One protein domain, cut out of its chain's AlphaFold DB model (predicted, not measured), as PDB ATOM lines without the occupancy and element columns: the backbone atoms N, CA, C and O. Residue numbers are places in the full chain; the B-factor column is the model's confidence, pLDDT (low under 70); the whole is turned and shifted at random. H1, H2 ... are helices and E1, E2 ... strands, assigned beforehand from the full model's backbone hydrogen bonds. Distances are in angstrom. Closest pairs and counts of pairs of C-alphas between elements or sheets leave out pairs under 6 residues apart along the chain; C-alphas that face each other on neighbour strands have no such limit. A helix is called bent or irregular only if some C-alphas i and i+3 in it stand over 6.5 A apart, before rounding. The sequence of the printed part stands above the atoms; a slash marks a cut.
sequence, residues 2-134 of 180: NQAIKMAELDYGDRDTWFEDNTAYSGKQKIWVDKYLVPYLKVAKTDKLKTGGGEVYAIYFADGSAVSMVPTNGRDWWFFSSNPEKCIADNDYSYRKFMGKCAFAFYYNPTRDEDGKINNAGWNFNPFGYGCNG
ATOM      1  N   ASN A   2      31.359   2.974 -17.446       95.88
ATOM      2  CA  ASN A   2      29.996   2.399 -17.462       95.88
ATOM      3  C   ASN A   2      28.931   3.212 -16.700       95.88
ATOM      4  O   ASN A   2      27.785   3.244 -17.127       95.88
ATOM      5  N   GLN A   3      29.293   3.903 -15.613       96.56
ATOM      6  CA  GLN A   3      28.359   4.818 -14.942       96.56
ATOM      7  C   GLN A   3      28.020   6.047 -15.799       96.56
ATOM      8  O   GLN A   3      26.859   6.414 -15.877       96.56
ATOM      9  N   ALA A   4      28.999   6.631 -16.496       96.62
ATOM     10  CA  ALA A   4      28.762   7.750 -17.409       96.62
ATOM     11  C   ALA A   4      27.846   7.347 -18.575       96.62
ATOM     12  O   ALA A   4      26.913   8.071 -18.888       96.62
ATOM     13  N   ILE A   5      28.054   6.154 -19.143       96.25
ATOM     14  CA  ILE A   5      27.191   5.605 -20.203       96.25
ATOM     15  C   ILE A   5      25.749   5.437 -19.711       96.25
ATOM     16  O   ILE A   5      24.823   5.793 -20.427       96.25
ATOM     17  N   LYS A   6      25.546   4.938 -18.484       96.94
ATOM     18  CA  LYS A   6      24.203   4.830 -17.891       96.94
ATOM     19  C   LYS A   6      23.544   6.194 -17.691       96.94
ATOM     20  O   LYS A   6      22.353   6.316 -17.921       96.94
ATOM     21  N   MET A   7      24.304   7.205 -17.273       98.00
ATOM     22  CA  MET A   7      23.768   8.562 -17.142       98.00
ATOM     23  C   MET A   7      23.383   9.148 -18.505       98.00
ATOM     24  O   MET A   7      22.306   9.712 -18.636       98.00
ATOM     25  N   ALA A   8      24.204   8.937 -19.536       97.06
ATOM     26  CA  ALA A   8      23.870   9.335 -20.900       97.06
ATOM     27  C   ALA A   8      22.620   8.616 -21.429       97.06
ATOM     28  O   ALA A   8      21.786   9.227 -22.081       97.06
ATOM     29  N   GLU A   9      22.456   7.331 -21.119       96.31
ATOM     30  CA  GLU A   9      21.272   6.551 -21.495       96.31
ATOM     31  C   GLU A   9      19.983   7.108 -20.866       96.31
ATOM     32  O   GLU A   9      18.937   7.110 -21.511       96.31
ATOM     33  N   LEU A  10      20.053   7.657 -19.648       97.56
ATOM     34  CA  LEU A  10      18.908   8.329 -19.018       97.56
ATOM     35  C   LEU A  10      18.509   9.625 -19.741       97.56
ATOM     36  O   LEU A  10      17.321   9.939 -19.798       97.56
ATOM     37  N   ASP A  11      19.476  10.348 -20.307       98.12
ATOM     38  CA  ASP A  11      19.245  11.654 -20.936       98.12
ATOM     39  C   ASP A  11      18.971  11.560 -22.449       98.12
ATOM     40  O   ASP A  11      18.279  12.410 -23.012       98.12
ATOM     41  N   TYR A  12      19.499  10.532 -23.122       96.88
ATOM     42  CA  TYR A  12      19.462  10.382 -24.583       96.88
ATOM     43  C   TYR A  12      18.753   9.110 -25.068       96.88
ATOM     44  O   TYR A  12      18.631   8.914 -26.278       96.88
ATOM     45  N   GLY A  13      18.263   8.270 -24.155       95.38
ATOM     46  CA  GLY A  13      17.624   6.994 -24.472       95.38
ATOM     47  C   GLY A  13      18.624   5.869 -24.744       95.38
ATOM     48  O   GLY A  13      19.813   5.973 -24.430       95.38
ATOM     49  N   ASP A  14      18.126   4.776 -25.325       92.81
ATOM     50  CA  ASP A  14      18.890   3.546 -25.541       92.81
ATOM     51  C   ASP A  14      20.219   3.799 -26.268       92.81
ATOM     52  O   ASP A  14      20.295   4.474 -27.297       92.81
ATOM     53  N   ARG A  15      21.291   3.224 -25.719       92.62
ATOM     54  CA  ARG A  15      22.678   3.450 -26.150       92.62
ATOM     55  C   ARG A  15      23.008   3.120 -27.602       92.62
ATOM     56  O   ARG A  15      23.930   3.709 -28.159       92.62
ATOM     57  N   ASP A  16      22.278   2.201 -28.211       92.00
ATOM     58  CA  ASP A  16      22.431   1.825 -29.617       92.00
ATOM     59  C   ASP A  16      21.857   2.874 -30.582       92.00
ATOM     60  O   ASP A  16      22.261   2.919 -31.741       92.00
ATOM     61  N   THR A  17      20.975   3.762 -30.111       91.75
ATOM     62  CA  THR A  17      20.372   4.827 -30.933       91.75
ATOM     63  C   THR A  17      21.291   6.031 -31.143       91.75
ATOM     64  O   THR A  17      21.134   6.766 -32.118       91.75
ATOM     65  N   TRP A  18      22.263   6.238 -30.248       91.56
ATOM     66  CA  TRP A  18      23.198   7.370 -30.288       91.56
ATOM     67  C   TRP A  18      24.674   6.965 -30.367       91.56
ATOM     68  O   TRP A  18      25.556   7.827 -30.451       91.56
ATOM     69  N   PHE A  19      24.977   5.668 -30.347       91.50
ATOM     70  CA  PHE A  19      26.325   5.188 -30.607       91.50
ATOM     71  C   PHE A  19      26.710   5.375 -32.080       91.50
ATOM     72  O   PHE A  19      25.957   5.046 -32.991       91.50
ATOM     73  N   GLU A  20      27.928   5.866 -32.310       86.00
ATOM     74  CA  GLU A  20      28.487   6.049 -33.646       86.00
ATOM     75  C   GLU A  20      29.873   5.394 -33.737       86.00
ATOM     76  O   GLU A  20      30.848   5.860 -33.142       86.00
ATOM     77  N   ASP A  21      29.999   4.336 -34.544       81.44
ATOM     78  CA  ASP A  21      31.296   3.689 -34.787       81.44
ATOM     79  C   ASP A  21      32.227   4.543 -35.674       81.44
ATOM     80  O   ASP A  21      33.446   4.516 -35.547       81.44
ATOM     81  N   ASN A  22      31.677   5.391 -36.543       67.19
ATOM     82  CA  ASN A  22      32.467   6.215 -37.471       67.19
ATOM     83  C   ASN A  22      33.036   7.499 -36.838       67.19
ATOM     84  O   ASN A  22      33.304   8.486 -37.529       67.19
ATOM     85  N   THR A  23      33.226   7.512 -35.523       60.81
ATOM     86  CA  THR A  23      33.668   8.693 -34.774       60.81
ATOM     87  C   THR A  23      35.102   9.103 -35.094       60.81
ATOM     88  O   THR A  23      35.410  10.286 -34.994       60.81
ATOM     89  N   ALA A  24      35.968   8.189 -35.547       59.03
ATOM     90  CA  ALA A  24      37.366   8.483 -35.885       59.03
ATOM     91  C   ALA A  24      37.557   9.540 -36.996       59.03
ATOM     92  O   ALA A  24      38.585  10.215 -37.043       59.03
ATOM     93  N   TYR A  25      36.562   9.735 -37.865       54.84
ATOM     94  CA  TYR A  25      36.657  10.656 -38.997       54.84
ATOM     95  C   TYR A  25      36.216  12.084 -38.640       54.84
ATOM     96  O   TYR A  25      35.239  12.303 -37.923       54.84
ATOM     97  N   SER A  26      36.916  13.078 -39.196       62.12
ATOM     98  CA  SER A  26      36.487  14.489 -39.240       62.12
ATOM     99  C   SER A  26      36.148  15.134 -37.884       62.12
ATOM    100  O   SER A  26      35.270  15.989 -37.806       62.12
ATOM    101  N   GLY A  27      36.821  14.734 -36.800       73.50
ATOM    102  CA  GLY A  27      36.614  15.322 -35.467       73.50
ATOM    103  C   GLY A  27      35.339  14.863 -34.749       73.50
ATOM    104  O   GLY A  27      35.012  15.401 -33.690       73.50
ATOM    105  N   LYS A  28      34.637  13.848 -35.270       84.69
ATOM    106  CA  LYS A  28      33.415  13.312 -34.652       84.69
ATOM    107  C   LYS A  28      33.655  12.683 -33.279       84.69
ATOM    108  O   LYS A  28      32.760  12.753 -32.443       84.69
ATOM    109  N   GLN A  29      34.860  12.167 -33.003       88.19
ATOM    110  CA  GLN A  29      35.243  11.687 -31.666       88.19
ATOM    111  C   GLN A  29      34.978  12.758 -30.612       88.19
ATOM    112  O   GLN A  29      34.339  12.478 -29.606       88.19
ATOM    113  N   LYS A  30      35.402  14.003 -30.873       89.81
ATOM    114  CA  LYS A  30      35.192  15.123 -29.953       89.81
ATOM    115  C   LYS A  30      33.711  15.380 -29.717       89.81
ATOM    116  O   LYS A  30      33.290  15.464 -28.573       89.81
ATOM    117  N   ILE A  31      32.933  15.484 -30.794       90.88
ATOM    118  CA  ILE A  31      31.495  15.772 -30.717       90.88
ATOM    119  C   ILE A  31      30.784  14.705 -29.881       90.88
ATOM    120  O   ILE A  31      30.020  15.035 -28.979       90.88
ATOM    121  N   TRP A  32      31.066  13.434 -30.156       91.75
ATOM    122  CA  TRP A  32      30.434  12.317 -29.467       91.75
ATOM    123  C   TRP A  32      30.865  12.234 -27.997       91.75
ATOM    124  O   TRP A  32      30.019  12.148 -27.109       91.75
ATOM    125  N   VAL A  33      32.169  12.333 -27.720       93.19
ATOM    126  CA  VAL A  33      32.720  12.285 -26.356       93.19
ATOM    127  C   VAL A  33      32.209  13.441 -25.504       93.19
ATOM    128  O   VAL A  33      31.780  13.221 -24.369       93.19
ATOM    129  N   ASP A  34      32.225  14.659 -26.041       94.50
ATOM    130  CA  ASP A  34      31.791  15.850 -25.312       94.50
ATOM    131  C   ASP A  34      30.293  15.836 -25.024       94.50
ATOM    132  O   ASP A  34      29.867  16.355 -23.997       94.50
ATOM    133  N   LYS A  35      29.495  15.236 -25.914       95.50
ATOM    134  CA  LYS A  35      28.050  15.131 -25.731       95.50
ATOM    135  C   LYS A  35      27.674  14.025 -24.749       95.50
ATOM    136  O   LYS A  35      26.905  14.271 -23.830       95.50
ATOM    137  N   TYR A  36      28.203  12.817 -24.936       95.19
ATOM    138  CA  TYR A  36      27.683  11.628 -24.253       95.19
ATOM    139  C   TYR A  36      28.518  11.166 -23.056       95.19
ATOM    140  O   TYR A  36      28.021  10.396 -22.245       95.19
ATOM    141  N   LEU A  37      29.776  11.598 -22.909       95.50
ATOM    142  CA  LEU A  37      30.641  11.114 -21.823       95.50
ATOM    143  C   LEU A  37      31.109  12.216 -20.876       95.50
ATOM    144  O   LEU A  37      31.012  12.045 -19.661       95.50
ATOM    145  N   VAL A  38      31.627  13.327 -21.406       97.00
ATOM    146  CA  VAL A  38      32.216  14.414 -20.601       97.00
ATOM    147  C   VAL A  38      31.281  14.933 -19.501       97.00
ATOM    148  O   VAL A  38      31.772  15.077 -18.380       97.00
ATOM    149  N   PRO A  39      29.965  15.142 -19.727       97.94
ATOM    150  CA  PRO A  39      29.066  15.667 -18.693       97.94
ATOM    151  C   PRO A  39      28.962  14.779 -17.446       97.94
ATOM    152  O   PRO A  39      28.642  15.263 -16.362       97.94
ATOM    153  N   TYR A  40      29.259  13.485 -17.581       98.06
ATOM    154  CA  TYR A  40      29.089  12.483 -16.526       98.06
ATOM    155  C   TYR A  40      30.421  11.926 -16.008       98.06
ATOM    156  O   TYR A  40      30.456  10.928 -15.281       98.06
ATOM    157  N   LEU A  41      31.538  12.547 -16.389       97.00
ATOM    158  CA  LEU A  41      32.881  12.183 -15.955       97.00
ATOM    159  C   LEU A  41      33.531  13.347 -15.203       97.00
ATOM    160  O   LEU A  41      33.334  14.516 -15.514       97.00
ATOM    161  N   LYS A  42      34.384  13.021 -14.227       96.12
ATOM    162  CA  LYS A  42      35.251  14.009 -13.569       96.12
ATOM    163  C   LYS A  42      36.462  14.300 -14.454       96.12
ATOM    164  O   LYS A  42      37.546  13.773 -14.219       96.12
ATOM    165  N   VAL A  43      36.245  15.078 -15.506       97.25
ATOM    166  CA  VAL A  43      37.265  15.407 -16.506       97.25
ATOM    167  C   VAL A  43      38.148  16.550 -16.006       97.25
ATOM    168  O   VAL A  43      37.641  17.568 -15.545       97.25
ATOM    169  N   ALA A  44      39.469  16.392 -16.105       97.62
ATOM    170  CA  ALA A  44      40.413  17.485 -15.870       97.62
ATOM    171  C   ALA A  44      40.576  18.345 -17.129       97.62
ATOM    172  O   ALA A  44      40.539  19.571 -17.061       97.62
ATOM    173  N   LYS A  45      40.735  17.693 -18.283       96.75
ATOM    174  CA  LYS A  45      40.661  18.324 -19.602       96.75
ATOM    175  C   LYS A  45      40.329  17.295 -20.674       96.75
ATOM    176  O   LYS A  45      40.505  16.094 -20.470       96.75
ATOM    177  N   THR A  46      39.934  17.778 -21.836       96.00
ATOM    178  CA  THR A  46      39.946  17.003 -23.072       96.00
ATOM    179  C   THR A  46      40.927  17.626 -24.050       96.00
ATOM    180  O   THR A  46      41.140  18.839 -24.039       96.00
ATOM    181  N   ASP A  47      41.578  16.802 -24.861       94.50
ATOM    182  CA  ASP A  47      42.576  17.289 -25.809       94.50
ATOM    183  C   ASP A  47      42.796  16.296 -26.948       94.50
ATOM    184  O   ASP A  47      42.384  15.132 -26.877       94.50
ATOM    185  N   LYS A  48      43.495  16.745 -27.987       93.44
ATOM    186  CA  LYS A  48      44.043  15.834 -28.985       93.44
ATOM    187  C   LYS A  48      45.256  15.101 -28.418       93.44
ATOM    188  O   LYS A  48      46.090  15.680 -27.729       93.44
ATOM    189  N   LEU A  49      45.370  13.825 -28.755       94.06
ATOM    190  CA  LEU A  49      46.490  12.963 -28.417       94.06
ATOM    191  C   LEU A  49      47.104  12.426 -29.707       94.06
ATOM    192  O   LEU A  49      46.426  11.792 -30.517       94.06
ATOM    193  N   LYS A  50      48.400  12.667 -29.904       94.00
ATOM    194  CA  LYS A  50      49.131  12.146 -31.062       94.00
ATOM    195  C   LYS A  50      49.498  10.681 -30.839       94.00
ATOM    196  O   LYS A  50      50.149  10.343 -29.856       94.00
ATOM    197  N   THR A  51      49.141   9.829 -31.791       91.88
ATOM    198  CA  THR A  51      49.427   8.388 -31.796       91.88
ATOM    199  C   THR A  51      50.155   8.010 -33.088       91.88
ATOM    200  O   THR A  51      50.220   8.811 -34.023       91.88
ATOM    201  N   GLY A  52      50.683   6.786 -33.190       88.50
ATOM    202  CA  GLY A  52      51.276   6.309 -34.448       88.50
ATOM    203  C   GLY A  52      50.276   6.164 -35.598       88.50
ATOM    204  O   GLY A  52      50.690   6.143 -36.750       88.50
ATOM    205  N   GLY A  53      48.973   6.089 -35.301       85.62
ATOM    206  CA  GLY A  53      47.903   6.019 -36.301       85.62
ATOM    207  C   GLY A  53      47.236   7.364 -36.609       85.62
ATOM    208  O   GLY A  53      46.257   7.380 -37.343       85.62
ATOM    209  N   GLY A  54      47.730   8.472 -36.044       88.38
ATOM    210  CA  GLY A  54      47.142   9.809 -36.193       88.38
ATOM    211  C   GLY A  54      46.744  10.449 -34.863       88.38
ATOM    212  O   GLY A  54      47.096   9.960 -33.786       88.38
ATOM    213  N   GLU A  55      46.037  11.574 -34.936       90.25
ATOM    214  CA  GLU A  55      45.487  12.254 -33.759       90.25
ATOM    215  C   GLU A  55      44.163  11.611 -33.337       90.25
ATOM    216  O   GLU A  55      43.288  11.386 -34.171       90.25
ATOM    217  N   VAL A  56      44.004  11.358 -32.039       91.19
ATOM    218  CA  VAL A  56      42.746  10.903 -31.426       91.19
ATOM    219  C   VAL A  56      42.290  11.894 -30.366       91.19
ATOM    220  O   VAL A  56      43.091  12.677 -29.857       91.19
ATOM    221  N   TYR A  57      41.012  11.862 -30.004       92.44
ATOM    222  CA  TYR A  57      40.500  12.646 -28.884       92.44
ATOM    223  C   TYR A  57      40.624  11.868 -27.571       92.44
ATOM    224  O   TYR A  57      40.240  10.698 -27.487       92.44
ATOM    225  N   ALA A  58      41.175  12.521 -26.548       95.56
ATOM    226  CA  ALA A  58      41.428  11.932 -25.242       95.56
ATOM    227  C   ALA A  58      40.779  12.749 -24.119       95.56
ATOM    228  O   ALA A  58      40.772  13.982 -24.129       95.56
ATOM    229  N   ILE A  59      40.269  12.029 -23.125       97.38
ATOM    230  CA  ILE A  59      39.772  12.550 -21.856       97.38
ATOM    231  C   ILE A  59      40.872  12.333 -20.819       97.38
ATOM    232  O   ILE A  59      41.287  11.196 -20.592       97.38
ATOM    233  N   TYR A  60      41.328  13.406 -20.182       97.88
ATOM    234  CA  TYR A  60      42.371  13.382 -19.159       97.88
ATOM    235  C   TYR A  60      41.752  13.538 -17.773       97.88
ATOM    236  O   TYR A  60      40.865  14.374 -17.563       97.88
ATOM    237  N   PHE A  61      42.257  12.769 -16.815       97.44
ATOM    238  CA  PHE A  61      41.824  12.794 -15.422       97.44
ATOM    239  C   PHE A  61      42.872  13.465 -14.526       97.44
ATOM    240  O   PHE A  61      44.044  13.594 -14.883       97.44
ATOM    241  N   ALA A  62      42.445  13.912 -13.343       96.00
ATOM    242  CA  ALA A  62      43.297  14.668 -12.419       96.00
ATOM    243  C   ALA A  62      44.481  13.854 -11.857       96.00
ATOM    244  O   ALA A  62      45.495  14.431 -11.475       96.00
ATOM    245  N   ASP A  63      44.380  12.522 -11.839       94.94
ATOM    246  CA  ASP A  63      45.467  11.615 -11.439       94.94
ATOM    247  C   ASP A  63      46.560  11.460 -12.523       94.94
ATOM    248  O   ASP A  63      47.640  10.911 -12.279       94.94
ATOM    249  N   GLY A  64      46.324  12.016 -13.714       95.06
ATOM    250  CA  GLY A  64      47.207  11.936 -14.870       95.06
ATOM    251  C   GLY A  64      46.982  10.709 -15.748       95.06
ATOM    252  O   GLY A  64      47.729  10.547 -16.710       95.06
ATOM    253  N   SER A  65      45.989   9.869 -15.441       96.94
ATOM    254  CA  SER A  65      45.483   8.857 -16.367       96.94
ATOM    255  C   SER A  65      44.656   9.506 -17.482       96.94
ATOM    256  O   SER A  65      44.229  10.664 -17.389       96.94
ATOM    257  N   ALA A  66      44.431   8.762 -18.561       97.75
ATOM    258  CA  ALA A  66      43.609   9.221 -19.672       97.75
ATOM    259  C   ALA A  66      42.865   8.063 -20.334       97.75
ATOM    260  O   ALA A  66      43.284   6.910 -20.266       97.75
ATOM    261  N   VAL A  67      41.769   8.371 -21.018       97.31
ATOM    262  CA  VAL A  67      41.072   7.427 -21.891       97.31
ATOM    263  C   VAL A  67      40.870   8.061 -23.260       97.31
ATOM    264  O   VAL A  67      40.462   9.217 -23.355       97.31
ATOM    265  N   SER A  68      41.180   7.328 -24.322       94.81
ATOM    266  CA  SER A  68      41.011   7.785 -25.699       94.81
ATOM    267  C   SER A  68      40.343   6.719 -26.546       94.81
ATOM    268  O   SER A  68      40.442   5.523 -26.268       94.81
ATOM    269  N   MET A  69      39.711   7.162 -27.621       91.81
ATOM    270  CA  MET A  69      39.310   6.284 -28.718       91.81
ATOM    271  C   MET A  69      40.552   5.893 -29.533       91.81
ATOM    272  O   MET A  69      41.598   6.549 -29.431       91.81
ATOM    273  N   VAL A  70      40.460   4.836 -30.338       90.31
ATOM    274  CA  VAL A  70      41.491   4.509 -31.341       90.31
ATOM    275  C   VAL A  70      41.353   5.388 -32.591       90.31
ATOM    276  O   VAL A  70      40.289   5.956 -32.832       90.31
ATOM    277  N   PRO A  71      42.395   5.508 -33.434       86.62
ATOM    278  CA  PRO A  71      42.311   6.318 -34.653       86.62
ATOM    279  C   PRO A  71      41.471   5.696 -35.777       86.62
ATOM    280  O   PRO A  71      41.238   6.351 -36.785       86.62
ATOM    281  N   THR A  72      41.047   4.437 -35.659       85.56
ATOM    282  CA  THR A  72      40.436   3.684 -36.767       85.56
ATOM    283  C   THR A  72      38.929   3.478 -36.644       85.56
ATOM    284  O   THR A  72      38.288   3.195 -37.653       85.56
ATOM    285  N   ASN A  73      38.355   3.575 -35.443       88.31
ATOM    286  CA  ASN A  73      36.950   3.259 -35.182       88.31
ATOM    287  C   ASN A  73      36.463   3.884 -33.860       88.31
ATOM    288  O   ASN A  73      37.235   4.520 -33.140       88.31
ATOM    289  N   GLY A  74      35.174   3.704 -33.564       88.38
ATOM    290  CA  GLY A  74      34.509   4.212 -32.367       88.38
ATOM    291  C   GLY A  74      34.377   3.211 -31.225       88.38
ATOM    292  O   GLY A  74      33.901   3.554 -30.140       88.38
ATOM    293  N   ARG A  75      34.786   1.969 -31.483       91.00
ATOM    294  CA  ARG A  75      34.527   0.811 -30.635       91.00
ATOM    295  C   ARG A  75      35.676   0.462 -29.716       91.00
ATOM    296  O   ARG A  75      35.440   0.036 -28.590       91.00
ATOM    297  N   ASP A  76      36.901   0.636 -30.186       92.50
ATOM    298  CA  ASP A  76      38.097   0.321 -29.426       92.50
ATOM    299  C   ASP A  76      38.598   1.569 -28.706       92.50
ATOM    300  O   ASP A  76      38.610   2.686 -29.234       92.50
ATOM    301  N   TRP A  77      39.040   1.361 -27.474       95.31
ATOM    302  CA  TRP A  77      39.477   2.425 -26.588       95.31
ATOM    303  C   TRP A  77      40.771   2.043 -25.888       95.31
ATOM    304  O   TRP A  77      41.007   0.878 -25.560       95.31
ATOM    305  N   TRP A  78      41.602   3.041 -25.616       96.44
ATOM    306  CA  TRP A  78      42.819   2.904 -24.829       96.44
ATOM    307  C   TRP A  78      42.668   3.657 -23.519       96.44
ATOM    308  O   TRP A  78      42.411   4.858 -23.503       96.44
ATOM    309  N   PHE A  79      42.862   2.952 -22.413       97.56
ATOM    310  CA  PHE A  79      43.043   3.550 -21.100       97.56
ATOM    311  C   PHE A  79      44.532   3.620 -20.776       97.56
ATOM    312  O   PHE A  79      45.188   2.591 -20.638       97.56
ATOM    313  N   PHE A  80      45.058   4.826 -20.626       97.44
ATOM    314  CA  PHE A  80      46.416   5.088 -20.182       97.44
ATOM    315  C   PHE A  80      46.432   5.239 -18.664       97.44
ATOM    316  O   PHE A  80      45.797   6.131 -18.111       97.44
ATOM    317  N   SER A  81      47.189   4.377 -17.991       94.75
ATOM    318  CA  SER A  81      47.309   4.361 -16.520       94.75
ATOM    319  C   SER A  81      48.137   5.517 -15.938       94.75
ATOM    320  O   SER A  81      48.220   5.685 -14.726       94.75
ATOM    321  N   SER A  82      48.780   6.300 -16.802       92.75
ATOM    322  CA  SER A  82      49.584   7.473 -16.469       92.75
ATOM    323  C   SER A  82      49.643   8.401 -17.692       92.75
ATOM    324  O   SER A  82      48.789   8.298 -18.573       92.75
ATOM    325  N   ASN A  83      50.641   9.291 -17.767       95.06
ATOM    326  CA  ASN A  83      50.751  10.279 -18.839       95.06
ATOM    327  C   ASN A  83      50.770   9.605 -20.239       95.06
ATOM    328  O   ASN A  83      51.721   8.873 -20.548       95.06
ATOM    329  N   PRO A  84      49.746   9.840 -21.082       96.25
ATOM    330  CA  PRO A  84      49.597   9.141 -22.354       96.25
ATOM    331  C   PRO A  84      50.663   9.550 -23.375       96.25
ATOM    332  O   PRO A  84      51.171   8.689 -24.092       96.25
ATOM    333  N   GLU A  85      51.075  10.819 -23.416       96.75
ATOM    334  CA  GLU A  85      52.082  11.306 -24.364       96.75
ATOM    335  C   GLU A  85      53.433  10.620 -24.143       96.75
ATOM    336  O   GLU A  85      54.046  10.123 -25.087       96.75
ATOM    337  N   LYS A  86      53.866  10.516 -22.883       96.19
ATOM    338  CA  LYS A  86      55.079   9.793 -22.491       96.19
ATOM    339  C   LYS A  86      54.946   8.300 -22.766       96.19
ATOM    340  O   LYS A  86      55.885   7.705 -23.282       96.19
ATOM    341  N   CYS A  87      53.800   7.691 -22.447       96.19
ATOM    342  CA  CYS A  87      53.548   6.278 -22.736       96.19
ATOM    343  C   CYS A  87      53.709   5.972 -24.234       96.19
ATOM    344  O   CYS A  87      54.360   4.993 -24.592       96.19
ATOM    345  N   ILE A  88      53.177   6.826 -25.108       96.44
ATOM    346  CA  ILE A  88      53.267   6.672 -26.564       96.44
ATOM    347  C   ILE A  88      54.692   6.955 -27.065       96.44
ATOM    348  O   ILE A  88      55.234   6.156 -27.832       96.44
ATOM    349  N   ALA A  89      55.311   8.054 -26.625       97.00
ATOM    350  CA  ALA A  89      56.635   8.475 -27.081       97.00
ATOM    351  C   ALA A  89      57.747   7.502 -26.657       97.00
ATOM    352  O   ALA A  89      58.562   7.119 -27.492       97.00
ATOM    353  N   ASP A  90      57.734   7.023 -25.406       95.75
ATOM    354  CA  ASP A  90      58.695   6.033 -24.891       95.75
ATOM    355  C   ASP A  90      58.556   4.656 -25.595       95.75
ATOM    356  O   ASP A  90      59.368   3.760 -25.366       95.75
ATOM    357  N   ASN A  91      57.519   4.458 -26.421       94.50
ATOM    358  CA  ASN A  91      57.206   3.207 -27.119       94.50
ATOM    359  C   ASN A  91      57.103   3.389 -28.648       94.50
ATOM    360  O   ASN A  91      56.355   2.672 -29.319       94.50
ATOM    361  N   ASP A  92      57.857   4.341 -29.205       95.88
ATOM    362  CA  ASP A  92      57.978   4.602 -30.648       95.88
ATOM    363  C   ASP A  92      56.631   4.796 -31.356       95.88
ATOM    364  O   ASP A  92      56.438   4.357 -32.491       95.88
ATOM    365  N   TYR A  93      55.659   5.396 -30.661       95.38
ATOM    366  CA  TYR A  93      54.300   5.619 -31.158       95.38
ATOM    367  C   TYR A  93      53.551   4.338 -31.569       95.38
ATOM    368  O   TYR A  93      52.476   4.402 -32.167       95.38
ATOM    369  N   SER A  94      54.072   3.161 -31.219       93.25
ATOM    370  CA  SER A  94      53.508   1.879 -31.609       93.25
ATOM    371  C   SER A  94      52.621   1.329 -30.505       93.25
ATOM    372  O   SER A  94      53.094   0.956 -29.430       93.25
ATOM    373  N   TYR A  95      51.332   1.182 -30.801       91.25
ATOM    374  CA  TYR A  95      50.383   0.573 -29.871       91.25
ATOM    375  C   TYR A  95      50.776  -0.857 -29.479       91.25
ATOM    376  O   TYR A  95      50.542  -1.268 -28.348       91.25
ATOM    377  N   ARG A  96      51.477  -1.581 -30.361       90.38
ATOM    378  CA  ARG A  96      52.035  -2.913 -30.078       90.38
ATOM    379  C   ARG A  96      53.089  -2.894 -28.970       90.38
ATOM    380  O   ARG A  96      53.317  -3.903 -28.317       90.38
ATOM    381  N   LYS A  97      53.759  -1.757 -28.764       91.56
ATOM    382  CA  LYS A  97      54.838  -1.616 -27.783       91.56
ATOM    383  C   LYS A  97      54.338  -1.149 -26.417       91.56
ATOM    384  O   LYS A  97      54.935  -1.564 -25.426       91.56
ATOM    385  N   PHE A  98      53.267  -0.352 -26.348       93.06
ATOM    386  CA  PHE A  98      52.760   0.197 -25.082       93.06
ATOM    387  C   PHE A  98      51.552  -0.539 -24.474       93.06
ATOM    388  O   PHE A  98      51.281  -0.373 -23.278       93.06
ATOM    389  N   MET A  99      50.823  -1.334 -25.267       94.44
ATOM    390  CA  MET A  99      49.654  -2.085 -24.796       94.44
ATOM    391  C   MET A  99      50.052  -3.122 -23.737       94.44
ATOM    392  O   MET A  99      51.066  -3.802 -23.876       94.44
ATOM    393  N   GLY A 100      49.293  -3.200 -22.643       93.69
ATOM    394  CA  GLY A 100      49.603  -4.026 -21.473       93.69
ATOM    395  C   GLY A 100      50.723  -3.477 -20.577       93.69
ATOM    396  O   GLY A 100      50.988  -4.032 -19.517       93.69
ATOM    397  N   LYS A 101      51.391  -2.379 -20.955       93.19
ATOM    398  CA  LYS A 101      52.498  -1.795 -20.170       93.19
ATOM    399  C   LYS A 101      52.111  -0.494 -19.490       93.19
ATOM    400  O   LYS A 101      52.335  -0.321 -18.295       93.19
ATOM    401  N   CYS A 102      51.578   0.435 -20.276       95.31
ATOM    402  CA  CYS A 102      51.107   1.733 -19.800       95.31
ATOM    403  C   CYS A 102      49.753   2.134 -20.397       95.31
ATOM    404  O   CYS A 102      49.120   3.038 -19.846       95.31
ATOM    405  N   ALA A 103      49.274   1.422 -21.428       96.44
ATOM    406  CA  ALA A 103      47.898   1.504 -21.909       96.44
ATOM    407  C   ALA A 103      47.201   0.134 -21.898       96.44
ATOM    408  O   ALA A 103      47.850  -0.903 -22.028       96.44
ATOM    409  N   PHE A 104      45.877   0.142 -21.775       97.06
ATOM    410  CA  PHE A 104      45.024  -1.036 -21.638       97.06
ATOM    411  C   PHE A 104      43.808  -0.903 -22.559       97.06
ATOM    412  O   PHE A 104      43.152   0.139 -22.573       97.06
ATOM    413  N   ALA A 105      43.523  -1.939 -23.348       96.62
ATOM    414  CA  ALA A 105      42.465  -1.918 -24.351       96.62
ATOM    415  C   ALA A 105      41.084  -2.216 -23.748       96.62
ATOM    416  O   ALA A 105      40.920  -3.141 -22.945       96.62
ATOM    417  N   PHE A 106      40.092  -1.454 -24.187       96.94
ATOM    418  CA  PHE A 106      38.675  -1.632 -23.895       96.94
ATOM    419  C   PHE A 106      37.874  -1.638 -25.198       96.94
ATOM    420  O   PHE A 106      38.346  -1.157 -26.228       96.94
ATOM    421  N   TYR A 107      36.666  -2.181 -25.128       94.31
ATOM    422  CA  TYR A 107      35.729  -2.303 -26.230       94.31
ATOM    423  C   TYR A 107      34.346  -1.803 -25.804       94.31
ATOM    424  O   TYR A 107      33.881  -2.092 -24.697       94.31
ATOM    425  N   TYR A 108      33.693  -1.054 -26.688       93.62
ATOM    426  CA  TYR A 108      32.334  -0.556 -26.533       93.62
ATOM    427  C   TYR A 108      31.645  -0.511 -27.892       93.62
ATOM    428  O   TYR A 108      31.969   0.311 -28.738       93.62
ATOM    429  N   ASN A 109      30.692  -1.408 -28.104       92.25
ATOM    430  CA  ASN A 109      29.910  -1.480 -29.331       92.25
ATOM    431  C   ASN A 109      28.483  -1.895 -28.967       92.25
ATOM    432  O   ASN A 109      28.140  -3.080 -29.073       92.25
ATOM    433  N   PRO A 110      27.686  -0.965 -28.428       93.19
ATOM    434  CA  PRO A 110      26.342  -1.256 -27.977       93.19
ATOM    435  C   PRO A 110      25.419  -1.410 -29.185       93.19
ATOM    436  O   PRO A 110      24.721  -0.488 -29.576       93.19
ATOM    437  N   THR A 111      25.448  -2.579 -29.810       90.06
ATOM    438  CA  THR A 111      24.608  -2.890 -30.967       90.06
ATOM    439  C   THR A 111      23.621  -3.988 -30.620       90.06
ATOM    440  O   THR A 111      23.912  -4.880 -29.810       90.06
ATOM    441  N   ARG A 112      22.474  -3.947 -31.291       89.69
ATOM    442  CA  ARG A 112      21.542  -5.067 -31.374       89.69
ATOM    443  C   ARG A 112      21.756  -5.825 -32.681       89.69
ATOM    444  O   ARG A 112      22.234  -5.244 -33.654       89.69
ATOM    445  N   ASP A 113      21.462  -7.119 -32.679       85.94
ATOM    446  CA  ASP A 113      21.352  -7.895 -33.914       85.94
ATOM    447  C   ASP A 113      20.023  -7.611 -34.639       85.94
ATOM    448  O   ASP A 113      19.212  -6.797 -34.190       85.94
ATOM    449  N   GLU A 114      19.805  -8.273 -35.778       87.44
ATOM    450  CA  GLU A 114      18.595  -8.121 -36.602       87.44
ATOM    451  C   GLU A 114      17.306  -8.519 -35.855       87.44
ATOM    452  O   GLU A 114      16.239  -7.983 -36.152       87.44
ATOM    453  N   ASP A 115      17.409  -9.386 -34.839       90.50
ATOM    454  CA  ASP A 115      16.302  -9.788 -33.962       90.50
ATOM    455  C   ASP A 115      16.087  -8.809 -32.785       90.50
ATOM    456  O   ASP A 115      15.226  -9.032 -31.928       90.50
ATOM    457  N   GLY A 116      16.894  -7.748 -32.678       87.44
ATOM    458  CA  GLY A 116      16.863  -6.795 -31.569       87.44
ATOM    459  C   GLY A 116      17.576  -7.272 -30.293       87.44
ATOM    460  O   GLY A 116      17.482  -6.611 -29.248       87.44
ATOM    461  N   LYS A 117      18.302  -8.397 -30.334       88.88
ATOM    462  CA  LYS A 117      19.034  -8.935 -29.179       88.88
ATOM    463  C   LYS A 117      20.339  -8.186 -28.972       88.88
ATOM    464  O   LYS A 117      21.069  -7.860 -29.901       88.88
ATOM    465  N   ILE A 118      20.649  -7.955 -27.705       88.44
ATOM    466  CA  ILE A 118      21.831  -7.214 -27.278       88.44
ATOM    467  C   ILE A 118      23.105  -8.046 -27.472       88.44
ATOM    468  O   ILE A 118      23.216  -9.168 -26.974       88.44
ATOM    469  N   ASN A 119      24.124  -7.439 -28.085       83.69
ATOM    470  CA  ASN A 119      25.484  -7.965 -28.045       83.69
ATOM    471  C   ASN A 119      26.118  -7.726 -26.663       83.69
ATOM    472  O   ASN A 119      26.723  -6.683 -26.414       83.69
ATOM    473  N   ASN A 120      26.043  -8.712 -25.767       79.94
ATOM    474  CA  ASN A 120      26.561  -8.591 -24.397       79.94
ATOM    475  C   ASN A 120      28.065  -8.273 -24.301       79.94
ATOM    476  O   ASN A 120      28.489  -7.648 -23.327       79.94
ATOM    477  N   ALA A 121      28.874  -8.668 -25.292       79.19
ATOM    478  CA  ALA A 121      30.307  -8.373 -25.295       79.19
ATOM    479  C   ALA A 121      30.577  -6.871 -25.493       79.19
ATOM    480  O   ALA A 121      31.484  -6.321 -24.866       79.19
ATOM    481  N   GLY A 122      29.762  -6.206 -26.318       85.38
ATOM    482  CA  GLY A 122      29.898  -4.787 -26.661       85.38
ATOM    483  C   GLY A 122      28.927  -3.846 -25.951       85.38
ATOM    484  O   GLY A 122      29.147  -2.638 -25.984       85.38
ATOM    485  N   TRP A 123      27.881  -4.368 -25.298       90.75
ATOM    486  CA  TRP A 123      26.831  -3.540 -24.698       90.75
ATOM    487  C   TRP A 123      27.365  -2.596 -23.628       90.75
ATOM    488  O   TRP A 123      26.902  -1.467 -23.509       90.75
ATOM    489  N   ASN A 124      28.351  -3.049 -22.854       92.44
ATOM    490  CA  ASN A 124      29.035  -2.246 -21.850       92.44
ATOM    491  C   ASN A 124      30.461  -1.933 -22.294       92.44
ATOM    492  O   ASN A 124      31.037  -2.626 -23.128       92.44
ATOM    493  N   PHE A 125      31.049  -0.911 -21.677       94.69
ATOM    494  CA  PHE A 125      32.470  -0.624 -21.795       94.69
ATOM    495  C   PHE A 125      33.257  -1.709 -21.055       94.69
ATOM    496  O   PHE A 125      33.385  -1.673 -19.825       94.69
ATOM    497  N   ASN A 126      33.726  -2.699 -21.807       94.75
ATOM    498  CA  ASN A 126      34.328  -3.923 -21.294       94.75
ATOM    499  C   ASN A 126      35.808  -4.008 -21.676       94.75
ATOM    500  O   ASN A 126      36.233  -3.384 -22.648       94.75
ATOM    501  N   PRO A 127      36.619  -4.784 -20.941       95.56
ATOM    502  CA  PRO A 127      37.961  -5.128 -21.391       95.56
ATOM    503  C   PRO A 127      37.949  -5.722 -22.801       95.56
ATOM    504  O   PRO A 127      37.081  -6.533 -23.129       95.56
ATOM    505  N   PHE A 128      38.923  -5.345 -23.631       93.56
ATOM    506  CA  PHE A 128      39.036  -5.924 -24.966       93.56
ATOM    507  C   PHE A 128      39.259  -7.446 -24.868       93.56
ATOM    508  O   PHE A 128      40.146  -7.903 -24.142       93.56
ATOM    509  N   GLY A 129      38.443  -8.224 -25.586       86.69
ATOM    510  CA  GLY A 129      38.418  -9.692 -25.527       86.69
ATOM    511  C   GLY A 129      37.404 -10.284 -24.538       86.69
ATOM    512  O   GLY A 129      37.248 -11.504 -24.488       86.69
ATOM    513  N   TYR A 130      36.695  -9.458 -23.757       84.44
ATOM    514  CA  TYR A 130      35.628  -9.930 -22.871       84.44
ATOM    515  C   TYR A 130      34.478 -10.575 -23.652       84.44
ATOM    516  O   TYR A 130      33.963 -10.001 -24.609       84.44
ATOM    517  N   GLY A 131      34.041 -11.758 -23.209       73.50
ATOM    518  CA  GLY A 131      32.883 -12.449 -23.786       73.50
ATOM    519  C   GLY A 131      33.105 -13.015 -25.192       73.50
ATOM    520  O   GLY A 131      32.161 -13.535 -25.782       73.50
ATOM    521  N   CYS A 132      34.328 -12.945 -25.732       75.50
ATOM    522  CA  CYS A 132      34.689 -13.631 -26.970       75.50
ATOM    523  C   CYS A 132      34.696 -15.157 -26.771       75.50
ATOM    524  O   CYS A 132      34.978 -15.662 -25.680       75.50
ATOM    525  N   ASN A 133      34.408 -15.904 -27.841       66.31
ATOM    526  CA  ASN A 133      34.441 -17.369 -27.827       66.31
ATOM    527  C   ASN A 133      35.804 -17.873 -27.328       66.31
ATOM    528  O   ASN A 133      36.842 -17.487 -27.859       66.31
ATOM    529  N   GLY A 134      35.800 -18.745 -26.317       69.31
ATOM    530  CA  GLY A 134      37.031 -19.282 -25.733       69.31
ATOM    531  C   GLY A 134      37.624 -18.464 -24.582       69.31
ATOM    532  O   GLY A 134      38.772 -18.721 -24.219       69.31
TER     533      GLY A 134
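This is residues 2 to 134 of the 180 residues of an uncharacterized protein of Candidatus Melainabacteria bacterium MEL.A1 (UniProt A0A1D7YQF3). Picture a strongly twisted sheet of five strands with H4 over one face and H5 on the opposite face. H1, H2 and the long link from 108 to 119 lie toward one end of the longest axis, and H5 and H6 toward the other. The printed part has 133 residues, with seven named helices and five named strands in the order H1 H2 H3 H4 E1 E2 E3 E4 H5 H6 E5 H7. The sheet's order is E1 E2 E3 E4 E5, antiparallel throughout, and the class is mixed, helices and strands. The whole is compact and rounded, with a radius of gyration of the C-alphas of 14.7 A and spans of 46 by 36 by 28 A.

Begin at H1, residues 2 to 12, which touches H2, residues 15 to 18, only at the corner: C-alphas 9 and 15 are closest, 5.8 A. H1 only just touches H4, residues 28 to 36, with 3 pairs of C-alphas within 8 A, the closest being Ala 8 and Tyr 36 at 5.6 A; they are about perpendicular at 84 degrees. H3, residues 21 to 24, is irregular, its end C-alphas 7.8 A apart, and only grazes the sheet. Next come E1, 45 to 51, E2, 54 to 60, E3, 66 to 69, and E4, 76 to 80, a meander, each strand the antiparallel neighbour of the one before. Look for N 49 and O 56 at 2.8 A in the hairpin of E1 and E2, N 59 and O 67 at 2.8 A in that of E2 and E3, and N 78 and O 68 at 2.8 A in that of E3 and E4. H4 is over E2, along the strands at 11 degrees on the local plane, at a height over the sheet of 9.6 A; C-alphas 30 and 57 are their closest, 6.0 A. H5, residues 84 to 89, is on the opposite face; its closest C-alpha to E1 is Ile 88, 6.7 A from that of Thr 51. H6, residues 95 to 98, only just touches H5, with 3 pairs of C-alphas within 8 A, closest Cys 87 and Phe 98 at 6.6 A, and only grazes the sheet. E5, residues 103 to 107, is the antiparallel neighbour of E4, with N 79 and O 104 2.8 A apart. H7, residues 120 to 123, is only just not on the sheet, with 4 pairs of C-alphas within 10 A. In H1, H4 and H5 every O i to N i+4 pair is within hydrogen-bond range; H2, H3, H6 and H7 are too short for one.

Find C-alpha 2 at (29.996, 2.399, -17.462), where H1 begins its 15.0 A. H4 covers 12.0 A, E1 and E2 18.0 A each, and E5 13.5 A, to C-alpha 107 at (35.729, -2.303, -26.230). H7 ends at C-alpha 123, (26.831, -3.540, -24.698).

The two farthest C-alphas, of Asp 90 and Asp 115, are 46.1 A apart. The printed part has no cut, and the link from E5 to H7 is long, 12 residues. Residues 22 to 26 and 133 to 134 have pLDDT under 70; the mean of the printed part is 91.1.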